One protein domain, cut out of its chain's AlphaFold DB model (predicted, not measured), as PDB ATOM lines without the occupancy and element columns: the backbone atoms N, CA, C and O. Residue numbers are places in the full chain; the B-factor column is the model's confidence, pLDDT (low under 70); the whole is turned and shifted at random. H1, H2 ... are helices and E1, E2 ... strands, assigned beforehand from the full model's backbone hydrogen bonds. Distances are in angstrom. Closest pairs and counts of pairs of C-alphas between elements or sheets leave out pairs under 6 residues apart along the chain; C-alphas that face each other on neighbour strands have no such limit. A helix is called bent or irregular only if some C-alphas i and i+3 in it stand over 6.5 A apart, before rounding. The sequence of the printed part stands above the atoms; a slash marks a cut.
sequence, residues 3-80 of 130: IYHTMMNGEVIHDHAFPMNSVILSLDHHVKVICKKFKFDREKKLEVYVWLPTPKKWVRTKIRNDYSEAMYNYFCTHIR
ATOM      1  N   ILE A   3     120.902  88.355  76.430       91.12
ATOM      2  CA  ILE A   3     120.707  88.734  77.839       91.12
ATOM      3  C   ILE A   3     121.405  90.065  78.093       91.12
ATOM      4  O   ILE A   3     122.574  90.229  77.749       91.12
ATOM      5  N   TYR A   4     120.685  91.001  78.691       89.81
ATOM      6  CA  TYR A   4     121.212  92.292  79.120       89.81
ATOM      7  C   TYR A   4     120.489  92.746  80.389       89.81
ATOM      8  O   TYR A   4     119.612  92.047  80.899       89.81
ATOM      9  N   HIS A   5     120.865  93.897  80.934       88.00
ATOM     10  CA  HIS A   5     120.212  94.469  82.105       88.00
ATOM     11  C   HIS A   5     119.905  95.947  81.913       88.00
ATOM     12  O   HIS A   5     120.550  96.607  81.100       88.00
ATOM     13  N   THR A   6     118.914  96.438  82.655       85.94
ATOM     14  CA  THR A   6     118.566  97.861  82.665       85.94
ATOM     15  C   THR A   6     119.672  98.673  83.328       85.94
ATOM     16  O   THR A   6     120.120  98.346  84.435       85.94
ATOM     17  N   MET A   7     120.108  99.730  82.649       79.75
ATOM     18  CA  MET A   7     121.211 100.590  83.084       79.75
ATOM     19  C   MET A   7     120.694 101.794  83.863       79.75
ATOM     20  O   MET A   7     121.338 102.248  84.805       79.75
ATOM     21  N   MET A   8     119.519 102.300  83.496       78.19
ATOM     22  CA  MET A   8     118.882 103.433  84.155       78.19
ATOM     23  C   MET A   8     117.725 102.979  85.045       78.19
ATOM     24  O   MET A   8     117.103 101.930  84.849       78.19
ATOM     25  N   ASN A   9     117.436 103.780  86.067       75.19
ATOM     26  CA  ASN A   9     116.267 103.547  86.896       75.19
ATOM     27  C   ASN A   9     115.010 104.002  86.150       75.19
ATOM     28  O   ASN A   9     114.944 105.148  85.714       75.19
ATOM     29  N   GLY A  10     114.015 103.122  86.028       74.62
ATOM     30  CA  GLY A  10     112.757 103.446  85.360       74.62
ATOM     31  C   GLY A  10     112.798 103.326  83.837       74.62
ATOM     32  O   GLY A  10     111.969 103.943  83.176       74.62
ATOM     33  N   GLU A  11     113.715 102.533  83.269       81.12
ATOM     34  CA  GLU A  11     113.669 102.208  81.838       81.12
ATOM     35  C   GLU A  11     112.303 101.612  81.473       81.12
ATOM     36  O   GLU A  11     111.838 100.638  82.080       81.12
ATOM     37  N   VAL A  12     111.650 102.227  80.484       82.44
ATOM     38  CA  VAL A  12     110.326 101.826  80.010       82.44
ATOM     39  C   VAL A  12     110.493 100.820  78.883       82.44
ATOM     40  O   VAL A  12     111.051 101.117  77.827       82.44
ATOM     41  N   ILE A  13     109.984  99.612  79.102       81.94
ATOM     42  CA  ILE A  13     109.964  98.541  78.110       81.94
ATOM     43  C   ILE A  13     108.505  98.169  77.887       81.94
ATOM     44  O   ILE A  13     107.848  97.732  78.828       81.94
ATOM     45  N   HIS A  14     108.009  98.329  76.656       80.75
ATOM     46  CA  HIS A  14     106.603  98.076  76.287       80.75
ATOM     47  C   HIS A  14     105.621  98.648  77.325       80.75
ATOM     48  O   HIS A  14     104.860  97.905  77.952       80.75
ATOM     49  N   ASP A  15     105.738  99.959  77.558       81.69
ATOM     50  CA  ASP A  15     104.880 100.757  78.443       81.69
ATOM     51  C   ASP A  15     104.899 100.345  79.926       81.69
ATOM     52  O   ASP A  15     104.072 100.791  80.721       81.69
ATOM     53  N   HIS A  16     105.874  99.522  80.335       83.88
ATOM     54  CA  HIS A  16     106.100  99.175  81.733       83.88
ATOM     55  C   HIS A  16     107.492  99.607  82.197       83.88
ATOM     56  O   HIS A  16     108.504  99.273  81.580       83.88
ATOM     57  N   ALA A  17     107.539 100.355  83.301       86.31
ATOM     58  CA  ALA A  17     108.781 100.819  83.902       86.31
ATOM     59  C   ALA A  17     109.412  99.717  84.765       86.31
ATOM     60  O   ALA A  17     108.761  99.133  85.644       86.31
ATOM     61  N   PHE A  18     110.699  99.458  84.538       86.31
ATOM     62  CA  PHE A  18     111.474  98.495  85.311       86.31
ATOM     63  C   PHE A  18     112.563  99.191  86.139       86.31
ATOM     64  O   PHE A  18     113.162 100.171  85.691       86.31
ATOM     65  N   PRO A  19     112.833  98.706  87.366       85.50
ATOM     66  CA  PRO A  19     113.912  99.251  88.178       85.50
ATOM     67  C   PRO A  19     115.275  98.950  87.541       85.50
ATOM     68  O   PRO A  19     115.415  97.999  86.762       85.50
ATOM     69  N   MET A  20     116.285  99.735  87.916       83.69
ATOM     70  CA  MET A  20     117.680  99.518  87.513       83.69
ATOM     71  C   MET A  20     118.158  98.104  87.895       83.69
ATOM     72  O   MET A  20     117.754  97.571  88.933       83.69
ATOM     73  N   ASN A  21     119.055  97.523  87.092       85.38
ATOM     74  CA  ASN A  21     119.606  96.175  87.268       85.38
ATOM     75  C   ASN A  21     118.583  95.030  87.129       85.38
ATOM     76  O   ASN A  21     118.823  93.915  87.606       85.38
ATOM     77  N   SER A  22     117.453  95.275  86.463       88.31
ATOM     78  CA  SER A  22     116.543  94.204  86.054       88.31
ATOM     79  C   SER A  22     117.169  93.443  84.887       88.31
ATOM     80  O   SER A  22     117.575  94.057  83.904       88.31
ATOM     81  N   VAL A  23     117.247  92.112  84.972       89.88
ATOM     82  CA  VAL A  23     117.812  91.285  83.888       89.88
ATOM     83  C   VAL A  23     116.728  90.972  82.873       89.88
ATOM     84  O   VAL A  23     115.643  90.515  83.241       89.88
ATOM     85  N   ILE A  24     117.042  91.194  81.603       91.56
ATOM     86  CA  ILE A  24     116.148  91.031  80.464       91.56
ATOM     87  C   ILE A  24     116.736  89.977  79.536       91.56
ATOM     88  O   ILE A  24     117.864  90.092  79.058       91.56
ATOM     89  N   LEU A  25     115.937  88.958  79.259       91.81
ATOM     90  CA  LEU A  25     116.198  87.920  78.279       91.81
ATOM     91  C   LEU A  25     115.298  88.174  77.066       91.81
ATOM     92  O   LEU A  25     114.074  88.088  77.164       91.81
ATOM     93  N   SER A  26     115.908  88.485  75.925       91.44
ATOM     94  CA  SER A  26     115.220  88.604  74.640       91.44
ATOM     95  C   SER A  26     115.314  87.284  73.881       91.44
ATOM     96  O   SER A  26     116.414  86.821  73.547       91.44
ATOM     97  N   LEU A  27     114.153  86.698  73.603       88.81
ATOM     98  CA  LEU A  27     113.983  85.522  72.750       88.81
ATOM     99  C   LEU A  27     113.651  85.954  71.313       88.81
ATOM    100  O   LEU A  27     113.350  87.122  71.059       88.81
ATOM    101  N   ASP A  28     113.716  85.010  70.378       81.88
ATOM    102  CA  ASP A  28     113.712  85.309  68.941       81.88
ATOM    103  C   ASP A  28     112.325  85.756  68.421       81.88
ATOM    104  O   ASP A  28     112.237  86.538  67.482       81.88
ATOM    105  N   HIS A  29     111.233  85.392  69.103       79.62
ATOM    106  CA  HIS A  29     109.862  85.817  68.769       79.62
ATOM    107  C   HIS A  29     109.421  87.123  69.454       79.62
ATOM    108  O   HIS A  29     108.255  87.265  69.808       79.62
ATOM    109  N   HIS A  30     110.332  88.059  69.732       81.31
ATOM    110  CA  HIS A  30     110.047  89.293  70.495       81.31
ATOM    111  C   HIS A  30     109.487  89.077  71.915       81.31
ATOM    112  O   HIS A  30     109.059  90.027  72.573       81.31
ATOM    113  N   VAL A  31     109.522  87.842  72.417       87.44
ATOM    114  CA  VAL A  31     109.199  87.530  73.808       87.44
ATOM    115  C   VAL A  31     110.343  88.041  74.673       87.44
ATOM    116  O   VAL A  31     111.506  87.680  74.472       87.44
ATOM    117  N   LYS A  32     110.011  88.890  75.645       90.12
ATOM    118  CA  LYS A  32     110.971  89.402  76.625       90.12
ATOM    119  C   LYS A  32     110.636  88.833  77.989       90.12
ATOM    120  O   LYS A  32     109.513  88.986  78.460       90.12
ATOM    121  N   VAL A  33     111.608  88.199  78.628       90.25
ATOM    122  CA  VAL A  33     111.490  87.721  80.007       90.25
ATOM    123  C   VAL A  33     112.325  88.634  80.887       90.25
ATOM    124  O   VAL A  33     113.519  88.797  80.660       90.25
ATOM    125  N   ILE A  34     111.698  89.253  81.879       90.31
ATOM    126  CA  ILE A  34     112.319  90.260  82.733       90.31
ATOM    127  C   ILE A  34     112.245  89.811  84.185       90.31
ATOM    128  O   ILE A  34     111.173  89.487  84.697       90.31
ATOM    129  N   CYS A  35     113.377  89.840  84.879       88.19
ATOM    130  CA  CYS A  35     113.437  89.608  86.315       88.19
ATOM    131  C   CYS A  35     113.807  90.907  87.042       88.19
ATOM    132  O   CYS A  35     114.889  91.450  86.832       88.19
ATOM    133  N   LYS A  36     112.905  91.389  87.915       84.69
ATOM    134  CA  LYS A  36     113.105  92.624  88.704       84.69
ATOM    135  C   LYS A  36     114.089  92.431  89.858       84.69
ATOM    136  O   LYS A  36     114.826  93.342  90.212       84.69
ATOM    137  N   LYS A  37     114.051  91.267  90.511       79.38
ATOM    138  CA  LYS A  37     114.879  90.987  91.687       79.38
ATOM    139  C   LYS A  37     115.157  89.500  91.803       79.38
ATOM    140  O   LYS A  37     114.241  88.703  91.986       79.38
ATOM    141  N   PHE A  38     116.435  89.150  91.822       73.12
ATOM    142  CA  PHE A  38     116.878  87.799  92.135       73.12
ATOM    143  C   PHE A  38     116.885  87.608  93.658       73.12
ATOM    144  O   PHE A  38     117.888  87.844  94.327       73.12
ATOM    145  N   LYS A  39     115.740  87.210  94.228       65.50
ATOM    146  CA  LYS A  39     115.670  86.595  95.569       65.50
ATOM    147  C   LYS A  39     115.715  85.076  95.396       65.50
ATOM    148  O   LYS A  39     114.705  84.406  95.581       65.50
ATOM    149  N   PHE A  40     116.833  84.553  94.908       61.44
ATOM    150  CA  PHE A  40     116.900  83.154  94.493       61.44
ATOM    151  C   PHE A  40     117.643  82.312  95.531       61.44
ATOM    152  O   PHE A  40     118.869  82.342  95.588       61.44
ATOM    153  N   ASP A  41     116.888  81.553  96.331       59.44
ATOM    154  CA  ASP A  41     117.356  80.231  96.755       59.44
ATOM    155  C   ASP A  41     117.271  79.342  95.516       59.44
ATOM    156  O   ASP A  41     116.225  79.333  94.866       59.44
ATOM    157  N   ARG A  42     118.332  78.593  95.185       62.50
ATOM    158  CA  ARG A  42     118.370  77.711  93.997       62.50
ATOM    159  C   ARG A  42     117.183  76.741  93.898       62.50
ATOM    160  O   ARG A  42     116.862  76.260  92.817       62.50
ATOM    161  N   GLU A  43     116.528  76.469  95.021       65.38
ATOM    162  CA  GLU A  43     115.368  75.587  95.114       65.38
ATOM    163  C   GLU A  43     114.040  76.267  94.749       65.38
ATOM    164  O   GLU A  43     113.122  75.606  94.250       65.38
ATOM    165  N   LYS A  44     113.921  77.583  94.965       75.62
ATOM    166  CA  LYS A  44     112.672  78.332  94.764       75.62
ATOM    167  C   LYS A  44     112.502  78.713  93.293       75.62
ATOM    168  O   LYS A  44     113.460  78.846  92.548       75.62
ATOM    169  N   LYS A  45     111.255  78.888  92.848       79.75
ATOM    170  CA  LYS A  45     110.955  79.321  91.471       79.75
ATOM    171  C   LYS A  45     111.205  80.827  91.315       79.75
ATOM    172  O   LYS A  45     110.827  81.597  92.199       79.75
ATOM    173  N   LEU A  46     111.793  81.247  90.192       83.88
ATOM    174  CA  LEU A  46     112.128  82.648  89.923       83.88
ATOM    175  C   LEU A  46     110.876  83.395  89.462       83.88
ATOM    176  O   LEU A  46     110.233  82.979  88.499       83.88
ATOM    177  N   GLU A  47     110.537  84.499  90.123       86.31
ATOM    178  CA  GLU A  47     109.454  85.377  89.675       86.31
ATOM    179  C   GLU A  47     109.929  86.248  88.511       86.31
ATOM    180  O   GLU A  47     110.883  87.025  88.639       86.31
ATOM    181  N   VAL A  48     109.250  86.120  87.373       89.88
ATOM    182  CA  VAL A  48     109.569  86.844  86.142       89.88
ATOM    183  C   VAL A  48     108.322  87.465  85.524       89.88
ATOM    184  O   VAL A  48     107.193  87.008  85.716       89.88
ATOM    185  N   TYR A  49     108.550  88.530  84.769       90.75
ATOM    186  CA  TYR A  49     107.569  89.197  83.928       90.75
ATOM    187  C   TYR A  49     107.848  88.809  82.486       90.75
ATOM    188  O   TYR A  49     108.931  89.074  81.970       90.75
ATOM    189  N   VAL A  50     106.885  88.166  81.843       90.75
ATOM    190  CA  VAL A  50     106.979  87.752  80.448       90.75
ATOM    191  C   VAL A  50     106.124  88.689  79.613       90.75
ATOM    192  O   VAL A  50     104.933  88.851  79.877       90.75
ATOM    193  N   TRP A  51     106.733  89.302  78.608       90.50
ATOM    194  CA  TRP A  51     106.023  90.010  77.557       90.50
ATOM    195  C   TRP A  51     105.609  89.023  76.476       90.50
ATOM    196  O   TRP A  51     106.469  88.428  75.819       90.50
ATOM    197  N   LEU A  52     104.302  88.867  76.281       87.94
ATOM    198  CA  LEU A  52     103.756  88.106  75.165       87.94
ATOM    199  C   LEU A  52     103.424  89.069  74.015       87.94
ATOM    200  O   LEU A  52     102.565  89.935  74.199       87.94
ATOM    201  N   PRO A  53     104.048  88.926  72.829       86.12
ATOM    202  CA  PRO A  53     103.813  89.812  71.684       86.12
ATOM    203  C   PRO A  53     102.378  89.704  71.152       86.12
ATOM    204  O   PRO A  53     101.793  90.702  70.743       86.12
ATOM    205  N   THR A  54     101.772  88.523  71.263       86.50
ATOM    206  CA  THR A  54     100.360  88.250  70.975       86.50
ATOM    207  C   THR A  54      99.803  87.648  72.261       86.50
ATOM    208  O   THR A  54     100.196  86.528  72.588       86.50
ATOM    209  N   PRO A  55      99.012  88.358  73.088       84.31
ATOM    210  CA  PRO A  55      98.143  89.513  72.813       84.31
ATOM    211  C   PRO A  55      98.669  90.892  73.292       84.31
ATOM    212  O   PRO A  55      97.864  91.724  73.706       84.31
ATOM    213  N   LYS A  56      99.987  91.151  73.285       86.62
ATOM    214  CA  LYS A  56     100.614  92.374  73.847       86.62
ATOM    215  C   LYS A  56     100.302  92.572  75.333       86.62
ATOM    216  O   LYS A  56      99.828  93.625  75.757       86.62
ATOM    217  N   LYS A  57     100.525  91.528  76.133       89.56
ATOM    218  CA  LYS A  57     100.255  91.552  77.577       89.56
ATOM    219  C   LYS A  57     101.475  91.132  78.378       89.56
ATOM    220  O   LYS A  57     102.226  90.238  77.989       89.56
ATOM    221  N   TRP A  58     101.611  91.758  79.541       90.44
ATOM    222  CA  TRP A  58     102.538  91.342  80.581       90.44
ATOM    223  C   TRP A  58     101.912  90.234  81.421       90.44
ATOM    224  O   TRP A  58     100.817  90.392  81.957       90.44
ATOM    225  N   VAL A  59     102.628  89.125  81.567       90.75
ATOM    226  CA  VAL A  59     102.222  88.011  82.423       90.75
ATOM    227  C   VAL A  59     103.278  87.810  83.497       90.75
ATOM    228  O   VAL A  59     104.467  87.700  83.205       90.75
ATOM    229  N   ARG A  60     102.848  87.757  84.757       90.06
ATOM    230  CA  ARG A  60     103.727  87.443  85.884       90.06
ATOM    231  C   ARG A  60     103.698  85.941  86.134       90.06
ATOM    232  O   ARG A  60     102.645  85.401  86.465       90.06
ATOM    233  N   THR A  61     104.839  85.272  86.005       89.31
ATOM    234  CA  THR A  61     104.943  83.817  86.181       89.31
ATOM    235  C   THR A  61     106.141  83.439  87.045       89.31
ATOM    236  O   THR A  61     107.013  84.254  87.350       89.31
ATOM    237  N   LYS A  62     106.148  82.180  87.492       87.75
ATOM    238  CA  LYS A  62     107.243  81.574  88.250       87.75
ATOM    239  C   LYS A  62     107.899  80.505  87.399       87.75
ATOM    240  O   LYS A  62     107.236  79.536  87.037       87.75
ATOM    241  N   ILE A  63     109.183  80.667  87.103       85.44
ATOM    242  CA  ILE A  63     109.909  79.793  86.180       85.44
ATOM    243  C   ILE A  63     111.065  79.094  86.903       85.44
ATOM    244  O   ILE A  63     111.726  79.680  87.763       85.44
ATOM    245  N   ARG A  64     111.288  77.823  86.555       84.81
ATOM    246  CA  ARG A  64     112.496  77.053  86.870       84.81
ATOM    247  C   ARG A  64     112.844  76.213  85.643       84.81
ATOM    248  O   ARG A  64     112.236  75.176  85.414       84.81
ATOM    249  N   ASN A  65     113.740  76.737  84.825       87.69
ATOM    250  CA  ASN A  65     114.210  76.142  83.574       87.69
ATOM    251  C   ASN A  65     115.618  76.662  83.238       87.69
ATOM    252  O   ASN A  65     116.143  77.535  83.936       87.69
ATOM    253  N   ASP A  66     116.183  76.198  82.131       87.75
ATOM    254  CA  ASP A  66     117.529  76.578  81.683       87.75
ATOM    255  C   ASP A  66     117.671  78.096  81.472       87.75
ATOM    256  O   ASP A  66     118.695  78.697  81.796       87.75
ATOM    257  N   TYR A  67     116.599  78.766  81.028       87.62
ATOM    258  CA  TYR A  67     116.577  80.224  80.882       87.62
ATOM    259  C   TYR A  67     116.725  80.950  82.224       87.62
ATOM    260  O   TYR A  67     117.432  81.955  82.311       87.62
ATOM    261  N   SER A  68     116.085  80.443  83.282       87.31
ATOM    262  CA  SER A  68     116.206  81.022  84.623       87.31
ATOM    263  C   SER A  68     117.630  80.898  85.175       87.31
ATOM    264  O   SER A  68     118.114  81.827  85.827       87.31
ATOM    265  N   GLU A  69     118.331  79.811  84.847       87.75
ATOM    266  CA  GLU A  69     119.730  79.612  85.225       87.75
ATOM    267  C   GLU A  69     120.670  80.518  84.420       87.75
ATOM    268  O   GLU A  69     121.535  81.178  85.002       87.75
ATOM    269  N   ALA A  70     120.447  80.656  83.111       89.50
ATOM    270  CA  ALA A  70     121.207  81.580  82.269       89.50
ATOM    271  C   ALA A  70     121.078  83.040  82.745       89.50
ATOM    272  O   ALA A  70     122.081  83.749  82.878       89.50
ATOM    273  N   MET A  71     119.857  83.484  83.075       88.56
ATOM    274  CA  MET A  71     119.615  84.820  83.638       88.56
ATOM    275  C   MET A  71     120.318  85.012  84.988       88.56
ATOM    276  O   MET A  71     120.868  86.084  85.252       88.56
ATOM    277  N   TYR A  72     120.326  83.983  85.840       87.00
ATOM    278  CA  TYR A  72     120.995  84.040  87.136       87.00
ATOM    279  C   TYR A  72     122.521  84.099  86.997       87.00
ATOM    280  O   TYR A  72     123.172  84.914  87.654       87.00
ATOM    281  N   ASN A  73     123.099  83.293  86.108       88.81
ATOM    282  CA  ASN A  73     124.535  83.308  85.832       88.81
ATOM    283  C   ASN A  73     124.981  84.678  85.307       88.81
ATOM    284  O   ASN A  73     126.001  85.212  85.755       88.81
ATOM    285  N   TYR A  74     124.177  85.303  84.441       90.12
ATOM    286  CA  TYR A  74     124.401  86.680  84.002       90.12
ATOM    287  C   TYR A  74     124.341  87.680  85.170       90.12
ATOM    288  O   TYR A  74     125.250  88.496  85.346       90.12
ATOM    289  N   PHE A  75     123.318  87.584  86.026       88.06
ATOM    290  CA  PHE A  75     123.198  88.430  87.216       88.06
ATOM    291  C   PHE A  75     124.416  88.296  88.142       88.06
ATOM    292  O   PHE A  75     124.972  89.298  88.591       88.06
ATOM    293  N   CYS A  76     124.868  87.070  88.407       84.75
ATOM    294  CA  CYS A  76     126.015  86.792  89.268       84.75
ATOM    295  C   CYS A  76     127.342  87.338  88.740       84.75
ATOM    296  O   CYS A  76     128.217  87.662  89.543       84.75
ATOM    297  N   THR A  77     127.503  87.402  87.420       85.81
ATOM    298  CA  THR A  77     128.748  87.828  86.771       85.81
ATOM    299  C   THR A  77     128.816  89.341  86.592       85.81
ATOM    300  O   THR A  77     129.868  89.919  86.842       85.81
ATOM    301  N   HIS A  78     127.706  89.984  86.222       83.25
ATOM    302  CA  HIS A  78     127.709  91.392  85.806       83.25
ATOM    303  C   HIS A  78     127.124  92.350  86.853       83.25
ATOM    304  O   HIS A  78     127.577  93.483  86.971       83.25
ATOM    305  N   ILE A  79     126.126  91.910  87.625       83.88
ATOM    306  CA  ILE A  79     125.334  92.803  88.491       83.88
ATOM    307  C   ILE A  79     125.658  92.585  89.963       83.88
ATOM    308  O   ILE A  79     125.742  93.535  90.747       83.88
ATOM    309  N   ARG A  80     125.820  91.322  90.371       80.31
ATOM    310  CA  ARG A  80     126.090  90.969  91.760       80.31
ATOM    311  C   ARG A  80     127.487  91.448  92.126       80.31
ATOM    312  O   ARG A  80     128.467  90.723  91.970       80.31
TER     313      ARG A  80
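What this domain is: This is residues 3 to 80 of the 130 residues of an uncharacterized protein of Clostridium sp. AF22-10 (UniProt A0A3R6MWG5). A strongly twisted sheet of five strands makes the body, with one helix, H1, packed slantwise over its E4 and E5 part, and a small separate hairpin, E2 and E3, off to the side between E1 and E4 along the chain. E6 and E7, the longest strands, form a long hairpin at the sheet's far edge from E1. The printed part has 78 residues, with seven named strands and then one helix in the order E1 E2 E3 E4 E5 E6 E7 H1; the large sheet has the order E1 - E4 - E5 - E6 - E7, antiparallel throughout, and the class is mixed, helices and strands. The whole is compact, with a radius of gyration of the C-alphas of 11.9 A, and rounded, spanning 31 by 26 by 20 A.

Where its parts are: E1, residues 3 to 5, begins with C-alpha 3 at (120.707, 88.734, 77.839). E2 is residues 11 to 13 and E3 is residues 16 to 18. E4, residues 23 to 26, and E5, residues 32 to 35, are 10.0 A long each. E6, residues 46 to 52, is 17.8 A long and begins with C-alpha 46 at (112.128, 82.648, 89.923). E7, residues 57 to 63, is 17.5 A long. H1, residues 66 to 79, is 19.2 A long and ends with C-alpha 79 at (125.334, 92.803, 88.491). H1 is neither bent nor irregular, but only just: C-alphas 76 and 79 are 6.1 A apart.

How they stand to each other: In the large sheet E1 and E7 are the edge strands. E1 and E4 are antiparallel at 143 degrees, with N 24 and O 4 at 2.8 A, within hydrogen-bond range. E4 E5 E6 E7 form a meander, each strand the antiparallel neighbour of the one before: N 25 and O 33 are 2.8 A apart, N 34 and O 49 2.8 A, N 50 and O 59 2.8 A. H1 is on this sheet, two layers with the helix on one face, at a height of 8.5 A over the sheet. It lies over E4 and E5, and on the local plane stands at 59 degrees to E5, only just slantwise to the strands. The closest C-alphas of E4 and H1 are those of Val 23 and Met 71, 6.7 A. In H1 every O i to N i+4 pair is within hydrogen-bond range. The hairpin E2 and E3 has N 13 and O 16 at 2.9 A; both strands are apart from H1.

The domain as a whole: The two farthest C-alphas, of Pro 55 and Arg 80, are 33.8 A apart. The printed part has no cut and no long link; E5 to E6, with 10 residues between, is short but not tight. Mean pLDDT of the printed part is 84.3; residues 39 to 43 are under 70.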